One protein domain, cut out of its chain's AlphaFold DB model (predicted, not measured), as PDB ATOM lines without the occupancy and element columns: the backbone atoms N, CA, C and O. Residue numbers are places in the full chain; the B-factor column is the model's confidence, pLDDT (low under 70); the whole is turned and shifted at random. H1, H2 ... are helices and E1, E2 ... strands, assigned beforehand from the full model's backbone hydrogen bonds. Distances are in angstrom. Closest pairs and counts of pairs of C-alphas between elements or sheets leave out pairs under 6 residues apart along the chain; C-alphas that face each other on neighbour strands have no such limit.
ATOM      1  N   LEU A 316     140.793 105.153 154.842       80.88
ATOM      2  CA  LEU A 316     142.260 105.122 154.754       80.88
ATOM      3  C   LEU A 316     142.899 104.333 155.911       80.88
ATOM      4  O   LEU A 316     144.059 103.941 155.807       80.88
ATOM      5  N   ASP A 317     142.149 104.038 156.976       83.81
ATOM      6  CA  ASP A 317     142.635 103.278 158.137       83.81
ATOM      7  C   ASP A 317     142.717 101.767 157.843       83.81
ATOM      8  O   ASP A 317     143.378 101.019 158.560       83.81
ATOM      9  N   THR A 318     142.086 101.309 156.754       87.62
ATOM     10  CA  THR A 318     142.228  99.953 156.188       87.62
ATOM     11  C   THR A 318     143.361  99.850 155.159       87.62
ATOM     12  O   THR A 318     143.446  98.856 154.435       87.62
ATOM     13  N   SER A 319     144.218 100.870 155.045       90.12
ATOM     14  CA  SER A 319     145.299 100.876 154.059       90.12
ATOM     15  C   SER A 319     146.393  99.850 154.361       90.12
ATOM     16  O   SER A 319     146.832  99.651 155.493       90.12
ATOM     17  N   VAL A 320     146.855  99.194 153.298       92.06
ATOM     18  CA  VAL A 320     147.961  98.239 153.310       92.06
ATOM     19  C   VAL A 320     149.176  98.891 152.663       92.06
ATOM     20  O   VAL A 320     149.134  99.297 151.503       92.06
ATOM     21  N   GLN A 321     150.273  98.962 153.411       93.19
ATOM     22  CA  GLN A 321     151.581  99.411 152.940       93.19
ATOM     23  C   GLN A 321     152.207  98.353 152.012       93.19
ATOM     24  O   GLN A 321     152.498  97.235 152.434       93.19
ATOM     25  N   LEU A 322     152.424  98.705 150.741       81.56
ATOM     26  CA  LEU A 322     152.910  97.800 149.685       81.56
ATOM     27  C   LEU A 322     154.412  97.943 149.401       81.56
ATOM     28  O   LEU A 322     155.077  96.995 148.954       81.56
ATOM     29  N   TYR A 323     154.938  99.152 149.593       81.75
ATOM     30  CA  TYR A 323     156.322  99.517 149.315       81.75
ATOM     31  C   TYR A 323     156.714 100.778 150.092       81.75
ATOM     32  O   TYR A 323     155.869 101.620 150.390       81.75
ATOM     33  N   THR A 324     158.004 100.924 150.384       82.31
ATOM     34  CA  THR A 324     158.574 102.113 151.023       82.31
ATOM     35  C   THR A 324     159.905 102.438 150.375       82.31
ATOM     36  O   THR A 324     160.708 101.540 150.123       82.31
ATOM     37  N   ASN A 325     160.141 103.722 150.135       80.19
ATOM     38  CA  ASN A 325     161.396 104.262 149.645       80.19
ATOM     39  C   ASN A 325     161.814 105.471 150.497       80.19
ATOM     40  O   ASN A 325     160.983 106.118 151.138       80.19
ATOM     41  N   LYS A 326     163.110 105.774 150.492       83.62
ATOM     42  CA  LYS A 326     163.722 106.914 151.176       83.62
ATOM     43  C   LYS A 326     164.526 107.694 150.151       83.62
ATOM     44  O   LYS A 326     165.549 107.210 149.674       83.62
ATOM     45  N   ILE A 327     164.057 108.888 149.818       76.44
ATOM     46  CA  ILE A 327     164.763 109.805 148.926       76.44
ATOM     47  C   ILE A 327     165.529 110.791 149.797       76.44
ATOM     48  O   ILE A 327     164.995 111.297 150.781       76.44
ATOM     49  N   VAL A 328     166.780 111.064 149.444       75.06
ATOM     50  CA  VAL A 328     167.561 112.157 150.023       75.06
ATOM     51  C   VAL A 328     167.910 113.092 148.877       75.06
ATOM     52  O   VAL A 328     168.476 112.645 147.879       75.06
ATOM     53  N   TYR A 329     167.535 114.359 149.008       61.62
ATOM     54  CA  TYR A 329     167.829 115.401 148.036       61.62
ATOM     55  C   TYR A 329     168.281 116.672 148.764       61.62
ATOM     56  O   TYR A 329     167.553 117.222 149.595       61.62
ATOM     57  N   ASP A 330     169.503 117.121 148.476       73.25
ATOM     58  CA  ASP A 330     170.245 118.093 149.285       73.25
ATOM     59  C   ASP A 330     170.183 117.742 150.790       73.25
ATOM     60  O   ASP A 330     170.598 116.661 151.204       73.25
ATOM     61  N   ASN A 331     169.638 118.644 151.614       72.56
ATOM     62  CA  ASN A 331     169.436 118.452 153.054       72.56
ATOM     63  C   ASN A 331     168.036 117.906 153.408       72.56
ATOM     64  O   ASN A 331     167.749 117.684 154.585       72.56
ATOM     65  N   ALA A 332     167.153 117.725 152.422       64.06
ATOM     66  CA  ALA A 332     165.811 117.194 152.626       64.06
ATOM     67  C   ALA A 332     165.807 115.667 152.476       64.06
ATOM     68  O   ALA A 332     166.376 115.111 151.535       64.06
ATOM     69  N   GLN A 333     165.116 114.983 153.382       80.75
ATOM     70  CA  GLN A 333     164.853 113.551 153.278       80.75
ATOM     71  C   GLN A 333     163.344 113.356 153.125       80.75
ATOM     72  O   GLN A 333     162.570 113.978 153.845       80.75
ATOM     73  N   ILE A 334     162.913 112.521 152.185       80.00
ATOM     74  CA  ILE A 334     161.500 112.249 151.918       80.00
ATOM     75  C   ILE A 334     161.275 110.748 152.064       80.00
ATOM     76  O   ILE A 334     161.770 109.952 151.261       80.00
ATOM     77  N   ASP A 335     160.514 110.366 153.085       81.75
ATOM     78  CA  ASP A 335     160.047 108.990 153.241       81.75
ATOM     79  C   ASP A 335     158.770 108.874 152.413       81.75
ATOM     80  O   ASP A 335     157.828 109.633 152.632       81.75
ATOM     81  N   ILE A 336     158.759 107.968 151.433       82.75
ATOM     82  CA  ILE A 336     157.629 107.742 150.526       82.75
ATOM     83  C   ILE A 336     157.133 106.315 150.713       82.75
ATOM     84  O   ILE A 336     157.903 105.358 150.622       82.75
ATOM     85  N   VAL A 337     155.833 106.162 150.929       84.25
ATOM     86  CA  VAL A 337     155.159 104.879 151.109       84.25
ATOM     87  C   VAL A 337     154.101 104.729 150.022       84.25
ATOM     88  O   VAL A 337     153.277 105.620 149.834       84.25
ATOM     89  N   ILE A 338     154.109 103.611 149.294       82.69
ATOM     90  CA  ILE A 338     152.982 103.241 148.427       82.69
ATOM     91  C   ILE A 338     152.017 102.425 149.272       82.69
ATOM     92  O   ILE A 338     152.378 101.358 149.777       82.69
ATOM     93  N   ASN A 339     150.788 102.912 149.374       87.12
ATOM     94  CA  ASN A 339     149.700 102.265 150.086       87.12
ATOM     95  C   ASN A 339     148.595 101.876 149.103       87.12
ATOM     96  O   ASN A 339     148.430 102.509 148.055       87.12
ATOM     97  N   SER A 340     147.795 100.881 149.473       89.44
ATOM     98  CA  SER A 340     146.507 100.615 148.837       89.44
ATOM     99  C   SER A 340     145.399 100.443 149.863       89.44
ATOM    100  O   SER A 340     145.591  99.715 150.835       89.44
ATOM    101  N   CYS A 341     144.234 101.038 149.625       92.06
ATOM    102  CA  CYS A 341     143.021 100.813 150.414       92.06
ATOM    103  C   CYS A 341     141.850 100.433 149.503       92.06
ATOM    104  O   CYS A 341     141.690 100.995 148.414       92.06
ATOM    105  N   ASP A 342     141.015  99.511 149.976       92.25
ATOM    106  CA  ASP A 342     139.792  99.110 149.284       92.25
ATOM    107  C   ASP A 342     138.623  99.980 149.745       92.25
ATOM    108  O   ASP A 342     138.470 100.265 150.935       92.25
ATOM    109  N   PHE A 343     137.812 100.421 148.789       87.81
ATOM    110  CA  PHE A 343     136.705 101.340 149.005       87.81
ATOM    111  C   PHE A 343     135.518 100.975 148.112       87.81
ATOM    112  O   PHE A 343     135.688 100.456 147.010       87.81
ATOM    113  N   ASN A 344     134.303 101.266 148.570       86.56
ATOM    114  CA  ASN A 344     133.082 100.986 147.812       86.56
ATOM    115  C   ASN A 344     132.494 102.279 147.242       86.56
ATOM    116  O   ASN A 344     132.590 103.339 147.868       86.56
ATOM    117  N   GLN A 345     131.836 102.195 146.087       83.44
ATOM    118  CA  GLN A 345     130.883 103.226 145.666       83.44
ATOM    119  C   GLN A 345     129.651 103.193 146.588       83.44
ATOM    120  O   GLN A 345     129.305 102.145 147.126       83.44
ATOM    121  N   LYS A 346     128.988 104.333 146.813       83.00
ATOM    122  CA  LYS A 346     127.794 104.402 147.678       83.00
ATOM    123  C   LYS A 346     126.531 103.863 147.011       83.00
ATOM    124  O   LYS A 346     125.683 103.293 147.685       83.00
ATOM    125  N   GLU A 347     126.404 104.075 145.703       81.94
ATOM    126  CA  GLU A 347     125.193 103.763 144.929       81.94
ATOM    127  C   GLU A 347     125.254 102.407 144.209       81.94
ATOM    128  O   GLU A 347     124.272 101.981 143.605       81.94
ATOM    129  N   SER A 348     126.394 101.710 144.262       82.56
ATOM    130  CA  SER A 348     126.583 100.400 143.636       82.56
ATOM    131  C   SER A 348     127.341  99.452 144.564       82.56
ATOM    132  O   SER A 348     128.016  99.877 145.497       82.56
ATOM    133  N   SER A 349     127.271  98.150 144.290       82.81
ATOM    134  CA  SER A 349     128.063  97.133 144.990       82.81
ATOM    135  C   SER A 349     129.517  97.043 144.499       82.81
ATOM    136  O   SER A 349     130.188  96.051 144.777       82.81
ATOM    137  N   ASN A 350     130.008  98.024 143.734       82.94
ATOM    138  CA  ASN A 350     131.343  97.967 143.147       82.94
ATOM    139  C   ASN A 350     132.408  98.359 144.181       82.94
ATOM    140  O   ASN A 350     132.468  99.508 144.637       82.94
ATOM    141  N   THR A 351     133.280  97.405 144.511       88.19
ATOM    142  CA  THR A 351     134.524  97.651 145.250       88.19
ATOM    143  C   THR A 351     135.634  98.060 144.287       88.19
ATOM    144  O   THR A 351     135.812  97.472 143.220       88.19
ATOM    145  N   TYR A 352     136.424  99.042 144.698       85.25
ATOM    146  CA  TYR A 352     137.590  99.550 143.996       85.25
ATOM    147  C   TYR A 352     138.798  99.553 144.938       85.25
ATOM    148  O   TYR A 352     138.645  99.689 146.152       85.25
ATOM    149  N   ARG A 353     140.007  99.464 144.384       86.81
ATOM    150  CA  ARG A 353     141.264  99.664 145.116       86.81
ATOM    151  C   ARG A 353     141.888 100.988 144.709       86.81
ATOM    152  O   ARG A 353     142.214 101.184 143.535       86.81
ATOM    153  N   LEU A 354     142.057 101.886 145.676       84.69
ATOM    154  CA  LEU A 354     142.835 103.112 145.517       84.69
ATOM    155  C   LEU A 354     144.273 102.786 145.885       84.69
ATOM    156  O   LEU A 354     144.536 102.336 146.998       84.69
ATOM    157  N   PHE A 355     145.197 103.073 144.980       80.12
ATOM    158  CA  PHE A 355     146.620 103.125 145.275       80.12
ATOM    159  C   PHE A 355     147.026 104.591 145.425       80.12
ATOM    160  O   PHE A 355     146.574 105.443 144.654       80.12
ATOM    161  N   TYR A 356     147.863 104.903 146.410       79.44
ATOM    162  CA  TYR A 356     148.304 106.270 146.686       79.44
ATOM    163  C   TYR A 356     149.713 106.299 147.285       79.44
ATOM    164  O   TYR A 356     150.118 105.373 147.993       79.44
ATOM    165  N   TYR A 357     150.454 107.378 147.032       80.38
ATOM    166  CA  TYR A 357     151.607 107.708 147.865       80.38
ATOM    167  C   TYR A 357     151.105 108.337 149.160       80.38
ATOM    168  O   TYR A 357     150.304 109.272 149.099       80.38
ATOM    169  N   SER A 358     151.626 107.910 150.307       85.19
ATOM    170  CA  SER A 358     151.891 108.867 151.379       85.19
ATOM    171  C   SER A 358     153.364 109.254 151.382       85.19
ATOM    172  O   SER A 358     154.219 108.470 150.969       85.19
ATOM    173  N   TYR A 359     153.671 110.485 151.778       82.62
ATOM    174  CA  TYR A 359     155.046 110.961 151.871       82.62
ATOM    175  C   TYR A 359     155.221 112.000 152.977       82.62
ATOM    176  O   TYR A 359     154.341 112.829 153.211       82.62
ATOM    177  N   THR A 360     156.375 111.961 153.635       85.25
ATOM    178  CA  THR A 360     156.707 112.811 154.784       85.25
ATOM    179  C   THR A 360     158.076 113.441 154.567       85.25
ATOM    180  O   THR A 360     159.063 112.725 154.383       85.25
ATOM    181  N   TYR A 361     158.154 114.773 154.619       80.12
ATOM    182  CA  TYR A 361     159.435 115.479 154.601       80.12
ATOM    183  C   TYR A 361     160.067 115.431 155.993       80.12
ATOM    184  O   TYR A 361     159.591 116.043 156.946       80.12
ATOM    185  N   LEU A 362     161.176 114.713 156.097       80.56
ATOM    186  CA  LEU A 362     162.032 114.679 157.269       80.56
ATOM    187  C   LEU A 362     163.119 115.754 157.144       80.56
ATOM    188  O   LEU A 362     163.671 115.992 156.068       80.56
ATOM    189  N   ASN A 363     163.432 116.393 158.274       78.38
ATOM    190  CA  ASN A 363     164.418 117.474 158.400       78.38
ATOM    191  C   ASN A 363     164.105 118.750 157.586       78.38
ATOM    192  O   ASN A 363     165.006 119.544 157.318       78.38
ATOM    193  N   SER A 364     162.838 118.989 157.222       71.50
ATOM    194  CA  SER A 364     162.430 120.280 156.652       71.50
ATOM    195  C   SER A 364     162.657 121.422 157.647       71.50
ATOM    196  O   SER A 364     162.216 121.360 158.792       71.50
ATOM    197  N   THR A 365     163.273 122.510 157.185       72.06
ATOM    198  CA  THR A 365     163.347 123.789 157.915       72.06
ATOM    199  C   THR A 365     162.110 124.669 157.712       72.06
ATOM    200  O   THR A 365     162.002 125.723 158.334       72.06
ATOM    201  N   SER A 366     161.178 124.269 156.839       68.81
ATOM    202  CA  SER A 366     159.951 125.009 156.540       68.81
ATOM    203  C   SER A 366     158.723 124.253 157.042       68.81
ATOM    204  O   SER A 366     158.462 123.125 156.616       68.81
ATOM    205  N   GLU A 367     157.940 124.909 157.900       71.69
ATOM    206  CA  GLU A 367     156.738 124.351 158.537       71.69
ATOM    207  C   GLU A 367     155.689 123.864 157.528       71.69
ATOM    208  O   GLU A 367     154.979 122.900 157.794       71.69
ATOM    209  N   ARG A 368     155.652 124.453 156.323       59.69
ATOM    210  CA  ARG A 368     154.742 124.063 155.227       59.69
ATOM    211  C   ARG A 368     154.932 122.629 154.714       59.69
ATOM    212  O   ARG A 368     154.116 122.169 153.919       59.69
ATOM    213  N   TYR A 369     156.015 121.965 155.121       68.25
ATOM    214  CA  TYR A 369     156.343 120.575 154.798       68.25
ATOM    215  C   TYR A 369     156.281 119.638 156.025       68.25
ATOM    216  O   TYR A 369     156.594 118.455 155.902       68.25
ATOM    217  N   ASN A 370     155.881 120.135 157.201       70.25
ATOM    218  CA  ASN A 370     155.749 119.325 158.413       70.25
ATOM    219  C   ASN A 370     154.425 118.546 158.400       70.25
ATOM    220  O   ASN A 370     153.400 119.037 158.871       70.25
ATOM    221  N   GLY A 371     154.450 117.311 157.899       78.38
ATOM    222  CA  GLY A 371     153.295 116.416 157.941       78.38
ATOM    223  C   GLY A 371     153.449 115.175 157.067       78.38
ATOM    224  O   GLY A 371     154.421 115.037 156.323       78.38
ATOM    225  N   GLU A 372     152.459 114.287 157.154       82.88
ATOM    226  CA  GLU A 372     152.221 113.247 156.153       82.88
ATOM    227  C   GLU A 372     151.289 113.819 155.075       82.88
ATOM    228  O   GLU A 372     150.175 114.260 155.363       82.88
ATOM    229  N   TYR A 373     151.732 113.787 153.826       80.00
ATOM    230  CA  TYR A 373     150.961 114.200 152.658       80.00
ATOM    231  C   TYR A 373     150.510 112.960 151.891       80.00
ATOM    232  O   TYR A 373     151.226 111.961 151.858       80.00
ATOM    233  N   ARG A 374     149.337 113.006 151.252       76.62
ATOM    234  CA  ARG A 374     148.776 111.875 150.493       76.62
ATOM    235  C   ARG A 374     148.421 112.302 149.072       76.62
ATOM    236  O   ARG A 374     147.847 113.369 148.877       76.62
ATOM    237  N   LEU A 375     148.759 111.468 148.089       72.69
ATOM    238  CA  LEU A 375     148.534 111.719 146.663       72.69
ATOM    239  C   LEU A 375     147.989 110.452 145.981       72.69
ATOM    240  O   LEU A 375     148.700 109.442 145.953       72.69
ATOM    241  N   PRO A 376     146.776 110.478 145.401       69.19
ATOM    242  CA  PRO A 376     146.228 109.327 144.698       69.19
ATOM    243  C   PRO A 376     147.035 109.028 143.423       69.19
ATOM    244  O   PRO A 376     147.441 109.931 142.693       69.19
ATOM    245  N   LEU A 377     147.266 107.741 143.157       66.88
ATOM    246  CA  LEU A 377     148.009 107.251 141.994       66.88
ATOM    247  C   LEU A 377     147.056 106.725 140.925       66.88
ATOM    248  O   LEU A 377     146.980 107.259 139.818       66.88
ATOM    249  N   TYR A 378     146.321 105.671 141.267       69.19
ATOM    250  CA  TYR A 378     145.380 105.019 140.370       69.19
ATOM    251  C   TYR A 378     144.272 104.309 141.148       69.19
ATOM    252  O   TYR A 378     144.463 103.859 142.280       69.19
ATOM    253  N   VAL A 379     143.109 104.219 140.510       71.75
ATOM    254  CA  VAL A 379     141.930 103.492 140.986       71.75
ATOM    255  C   VAL A 379     141.651 102.343 140.025       71.75
ATOM    256  O   VAL A 379     141.580 102.548 138.813       71.75
ATOM    257  N   ILE A 380     141.485 101.138 140.564       73.44
ATOM    258  CA  ILE A 380     141.188  99.905 139.822       73.44
ATOM    259  C   ILE A 380     139.881  99.320 140.365       73.44
ATOM    260  O   ILE A 380     139.696  99.290 141.580       73.44
ATOM    261  N   SER A 381     138.975  98.859 139.497       81.69
ATOM    262  CA  SER A 381     137.807  98.075 139.939       81.69
ATOM    263  C   SER A 381     138.263  96.686 140.385       81.69
ATOM    264  O   SER A 381     139.043  96.053 139.677       81.69
ATOM    265  N   LEU A 382     137.782  96.213 141.538       81.31
ATOM    266  CA  LEU A 382     138.041  94.853 142.024       81.31
ATOM    267  C   LEU A 382     136.975  93.841 141.576       81.31
ATOM    268  O   LEU A 382     137.089  92.660 141.891       81.31
ATOM    269  N   ASN A 383     135.955  94.273 140.829       80.94
ATOM    270  CA  ASN A 383     135.090  93.349 140.101       80.94
ATOM    271  C   ASN A 383     135.907  92.695 138.973       80.94
ATOM    272  O   ASN A 383     136.376  93.381 138.066       80.94
ATOM    273  N   GLU A 384     136.051  91.370 139.019       69.25
ATOM    274  CA  GLU A 384     136.848  90.585 138.062       69.25
ATOM    275  C   GLU A 384     136.354  90.751 136.612       69.25
ATOM    276  O   GLU A 384     137.148  90.744 135.679       69.25
ATOM    277  N   ASN A 385     135.054  91.009 136.420       73.12
ATOM    278  CA  ASN A 385     134.457  91.293 135.108       73.12
ATOM    279  C   ASN A 385     134.757  92.722 134.605       73.12
ATOM    280  O   ASN A 385     134.542  93.039 133.431       73.12
ATOM    281  N   ASP A 386     135.213  93.615 135.492       67.31
ATOM    282  CA  ASP A 386     135.542  94.996 135.155       67.31
ATOM    283  C   ASP A 386     137.023  95.221 134.879       67.31
ATOM    284  O   ASP A 386     137.315  95.980 133.957       67.31
ATOM    285  N   SER A 387     137.947  94.625 135.636       63.81
ATOM    286  CA  SER A 387     139.377  94.896 135.447       63.81
ATOM    287  C   SER A 387     140.244  93.643 135.516       63.81
ATOM    288  O   SER A 387     140.416  93.040 136.573       63.81
ATOM    289  N   GLU A 388     140.849  93.299 134.382       64.00
ATOM    290  CA  GLU A 388     141.774  92.171 134.230       64.00
ATOM    291  C   GLU A 388     143.196  92.686 133.986       64.00
ATOM    292  O   GLU A 388     143.391  93.714 133.332       64.00
ATOM    293  N   ILE A 389     144.209  91.949 134.445       58.34
ATOM    294  CA  ILE A 389     145.608  92.232 134.101       58.34
ATOM    295  C   ILE A 389     145.880  91.711 132.684       58.34
ATOM    296  O   ILE A 389     145.833  90.509 132.432       58.34
ATOM    297  N   ASN A 390     146.175  92.619 131.755       56.53
ATOM    298  CA  ASN A 390     146.488  92.297 130.366       56.53
ATOM    299  C   ASN A 390     147.897  91.685 130.203       56.53
ATOM    300  O   ASN A 390     148.711  91.675 131.129       56.53
ATOM    301  N   ARG A 391     148.220  91.230 128.983       48.88
ATOM    302  CA  ARG A 391     149.522  90.619 128.632       48.88
ATOM    303  C   ARG A 391     150.763  91.501 128.859       48.88
ATOM    304  O   ARG A 391     151.877  91.002 128.793       48.88
ATOM    305  N   CYS A 392     150.593  92.789 129.158       45.53
ATOM    306  CA  CYS A 392     151.679  93.707 129.512       45.53
ATOM    307  C   CYS A 392     151.822  93.926 131.031       45.53
ATOM    308  O   CYS A 392     152.549  94.829 131.442       45.53
ATOM    309  N   GLY A 393     151.112  93.155 131.866       48.91
ATOM    310  CA  GLY A 393     151.139  93.291 133.326       48.91
ATOM    311  C   GLY A 393     150.352  94.492 133.868       48.91
ATOM    312  O   GLY A 393     150.574  94.889 135.011       48.91
ATOM    313  N   VAL A 394     149.444  95.076 133.073       50.19
ATOM    314  CA  VAL A 394     148.664  96.276 133.431       50.19
ATOM    315  C   VAL A 394     147.171  95.968 133.424       50.19
ATOM    316  O   VAL A 394     146.681  95.264 132.548       50.19
ATOM    317  N   TYR A 395     146.431  96.533 134.373       54.34
ATOM    318  CA  TYR A 395     144.972  96.458 134.400       54.34
ATOM    319  C   TYR A 395     144.346  97.073 133.138       54.34
ATOM    320  O   TYR A 395     144.724  98.166 132.719       54.34
ATOM    321  N   ASN A 396     143.375  96.394 132.526       52.69
ATOM    322  CA  ASN A 396     142.711  96.862 131.304       52.69
ATOM    323  C   ASN A 396     141.725  98.025 131.560       52.69
ATOM    324  O   ASN A 396     141.522  98.846 130.665       52.69
ATOM    325  N   LYS A 397     141.180  98.154 132.780       60.47
ATOM    326  CA  LYS A 397     140.386  99.311 133.228       60.47
ATOM    327  C   LYS A 397     140.938  99.876 134.544       60.47
ATOM    328  O   LYS A 397     140.667  99.346 135.624       60.47
ATOM    329  N   TYR A 398     141.683 100.976 134.455       58.59
ATOM    330  CA  TYR A 398     142.138 101.771 135.601       58.59
ATOM    331  C   TYR A 398     141.939 103.265 135.333       58.59
ATOM    332  O   TYR A 398     142.074 103.731 134.202       58.59
ATOM    333  N   MET A 399     141.643 104.027 136.383       56.81
ATOM    334  CA  MET A 399     141.623 105.487 136.341       56.81
ATOM    335  C   MET A 399     142.956 106.003 136.887       56.81
ATOM    336  O   MET A 399     143.281 105.778 138.051       56.81
ATOM    337  N   ASN A 400     143.741 106.678 136.048       57.91
ATOM    338  CA  ASN A 400     144.939 107.395 136.483       57.91
ATOM    339  C   ASN A 400     144.503 108.671 137.217       57.91
ATOM    340  O   ASN A 400     143.887 109.547 136.611       57.91
ATOM    341  N   MET A 401     144.827 108.776 138.506       57.22
ATOM    342  CA  MET A 401     144.388 109.883 139.366       57.22
ATOM    343  C   MET A 401     145.300 111.118 139.282       57.22
ATOM    344  O   MET A 401     145.153 112.046 140.071       57.22
ATOM    345  N   GLY A 402     146.230 111.153 138.321       49.50
ATOM    346  CA  GLY A 402     147.016 112.346 138.020       49.50
ATOM    347  C   GLY A 402     148.064 112.654 139.085       49.50
ATOM    348  O   GLY A 402     148.071 113.748 139.643       49.50
ATOM    349  N   ALA A 403     148.983 111.716 139.334       47.59
ATOM    350  CA  ALA A 403     150.086 111.846 140.294       47.59
ATOM    351  C   ALA A 403     151.165 112.885 139.886       47.59
ATOM    352  O   ALA A 403     152.352 112.583 139.743       47.59
ATOM    353  N   TYR A 404     150.751 114.143 139.712       42.06
ATOM    354  CA  TYR A 404     151.548 115.279 139.244       42.06
ATOM    355  C   TYR A 404     152.648 115.730 140.213       42.06
ATOM    356  O   TYR A 404     153.487 116.540 139.825       42.06
ATOM    357  N   LEU A 405     152.697 115.201 141.439       38.66
ATOM    358  CA  LEU A 405     153.715 115.569 142.425       38.66
ATOM    359  C   LEU A 405     155.138 115.264 141.939       38.66
ATOM    360  O   LEU A 405     156.029 116.083 142.140       38.66
ATOM    361  N   CYS A 406     155.325 114.149 141.216       34.59
ATOM    362  CA  CYS A 406     156.590 113.871 140.531       34.59
ATOM    363  C   CYS A 406     156.958 115.051 139.622       34.59
ATOM    364  O   CYS A 406     158.066 115.552 139.690       34.59
ATOM    365  N   LYS A 407     155.998 115.573 138.848       37.94
ATOM    366  CA  LYS A 407     156.217 116.677 137.904       37.94
ATOM    367  C   LYS A 407     156.591 117.999 138.596       37.94
ATOM    368  O   LYS A 407     157.374 118.756 138.042       37.94
ATOM    369  N   ILE A 408     156.056 118.282 139.787       36.09
ATOM    370  CA  ILE A 408     156.388 119.502 140.556       36.09
ATOM    371  C   ILE A 408     157.831 119.451 141.077       36.09
ATOM    372  O   ILE A 408     158.526 120.465 141.048       36.09
ATOM    373  N   MET A 409     158.284 118.275 141.510       34.25
ATOM    374  CA  MET A 409     159.661 118.057 141.956       34.25
ATOM    375  C   MET A 409     160.622 118.000 140.751       34.25
ATOM    376  O   MET A 409     161.612 118.724 140.718       34.25
ATOM    377  N   ASP A 410     160.245 117.299 139.674       34.34
ATOM    378  CA  ASP A 410     160.921 117.330 138.369       34.34
ATOM    379  C   ASP A 410     161.157 118.769 137.876       34.34
ATOM    380  O   ASP A 410     162.267 119.086 137.466       34.34
ATOM    381  N   TYR A 411     160.173 119.677 137.962       36.59
ATOM    382  CA  TYR A 411     160.360 121.089 137.581       36.59
ATOM    383  C   TYR A 411     161.358 121.858 138.463       36.59
ATOM    384  O   TYR A 411     161.806 122.931 138.064       36.59
ATOM    385  N   LYS A 412     161.710 121.338 139.643       36.12
ATOM    386  CA  LYS A 412     162.680 121.933 140.570       36.12
ATOM    387  C   LYS A 412     164.097 121.355 140.412       36.12
ATOM    388  O   LYS A 412     165.046 122.002 140.843       36.12
ATOM    389  N   LEU A 413     164.234 120.165 139.811       33.81
ATOM    390  CA  LEU A 413     165.519 119.469 139.624       33.81
ATOM    391  C   LEU A 413     165.960 119.389 138.147       33.81
ATOM    392  O   LEU A 413     167.143 119.488 137.839       33.81
ATOM    393  N   GLN A 414     165.018 119.240 137.208       34.94
ATOM    394  CA  GLN A 414     165.295 119.229 135.760       34.94
ATOM    395  C   GLN A 414     165.513 120.645 135.214       34.94
ATOM    396  O   GLN A 414     166.229 120.816 134.232       34.94
ATOM    397  N   ALA A 415     164.951 121.660 135.877       34.19
ATOM    398  CA  ALA A 415     165.470 123.015 135.802       34.19
ATOM    399  C   ALA A 415     166.483 123.203 136.939       34.19
ATOM    400  O   ALA A 415     166.099 123.449 138.084       34.19
TER     401      ALA A 415
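This is residues 316 to 415 of the 447 residues of an uncharacterized protein of seawater metagenome (UniProt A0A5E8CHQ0). The domain is one long, twisted and curled sheet, in which four long strands, E1 to E4, run lengthwise side by side and the short E5 adds a last strand beside E4. A short helix, H1, follows E5 and is not on the sheet; its residues 406 to 412 stick out free, and a long loop, residues 382 to 397, joins E4 to E5. The printed part has 100 residues, with five named strands and then one named helix along the chain; the sheet's order is E1, E2, E3, E4, E5, antiparallel throughout, and the class is mostly strand. The whole is loose, with a radius of gyration of the C-alphas of 16.2 A, and elongated, spanning 48 by 30 by 21 A.

E1, residues 320 to 329, begins with C-alpha 320 at (147.961, 98.239, 153.310), is 26.8 A long and bends by 51 degrees at residue 323. E2, residues 332 to 345, is the longest strand at 38.3 A and bends by 55 degrees at residue 342. E3, residues 351 to 362, is 34.5 A long. E4, residues 372 to 381, is 26.5 A long and bends by 52 degrees at residue 378. E5 is residues 398 to 400, 6.3 A. H1, residues 405 to 413, is 12.7 A long and ends with C-alpha 413 at (165.519, 119.469, 139.624).

The five strands form a meander, each strand the antiparallel neighbour of the one before, and each successive two are a hairpin. E1, an edge strand, and E2 stand at 156 degrees, with N 325 and O 336 2.8 A apart, within hydrogen-bond range. E2 and E3 stand at 162 degrees, with N 337 and O 358 at 2.8 A. E3 and E4 stand at 159 degrees, with N 357 and O 375 at 2.9 A. E4 and E5, the other edge strand, stand at 148 degrees, with N 399 and O 379 at 2.8 A. From edge to edge the strands' lines turn by 26 degrees and the way across the sheet turns by 84 degrees. The closest C-alphas of E4 and H1, those of Leu 375 and Leu 405, are 7.7 A apart; H1 is apart from E1, E2 and E3. In H1, 4 of 5 O i to N i+4 pairs are within hydrogen-bond range.

The two C-alphas farthest apart, those of Thr 365 and Asn 385, are 49.1 A apart. The printed part has no cut. The link from E4 to E5, 16 residues, is long; that from E3 to E4 is short, and the others are tight. The mean pLDDT of the printed part is 70.0; 39 residues are under 70, among them residues 386 to 415, and the mean of H1 is 36.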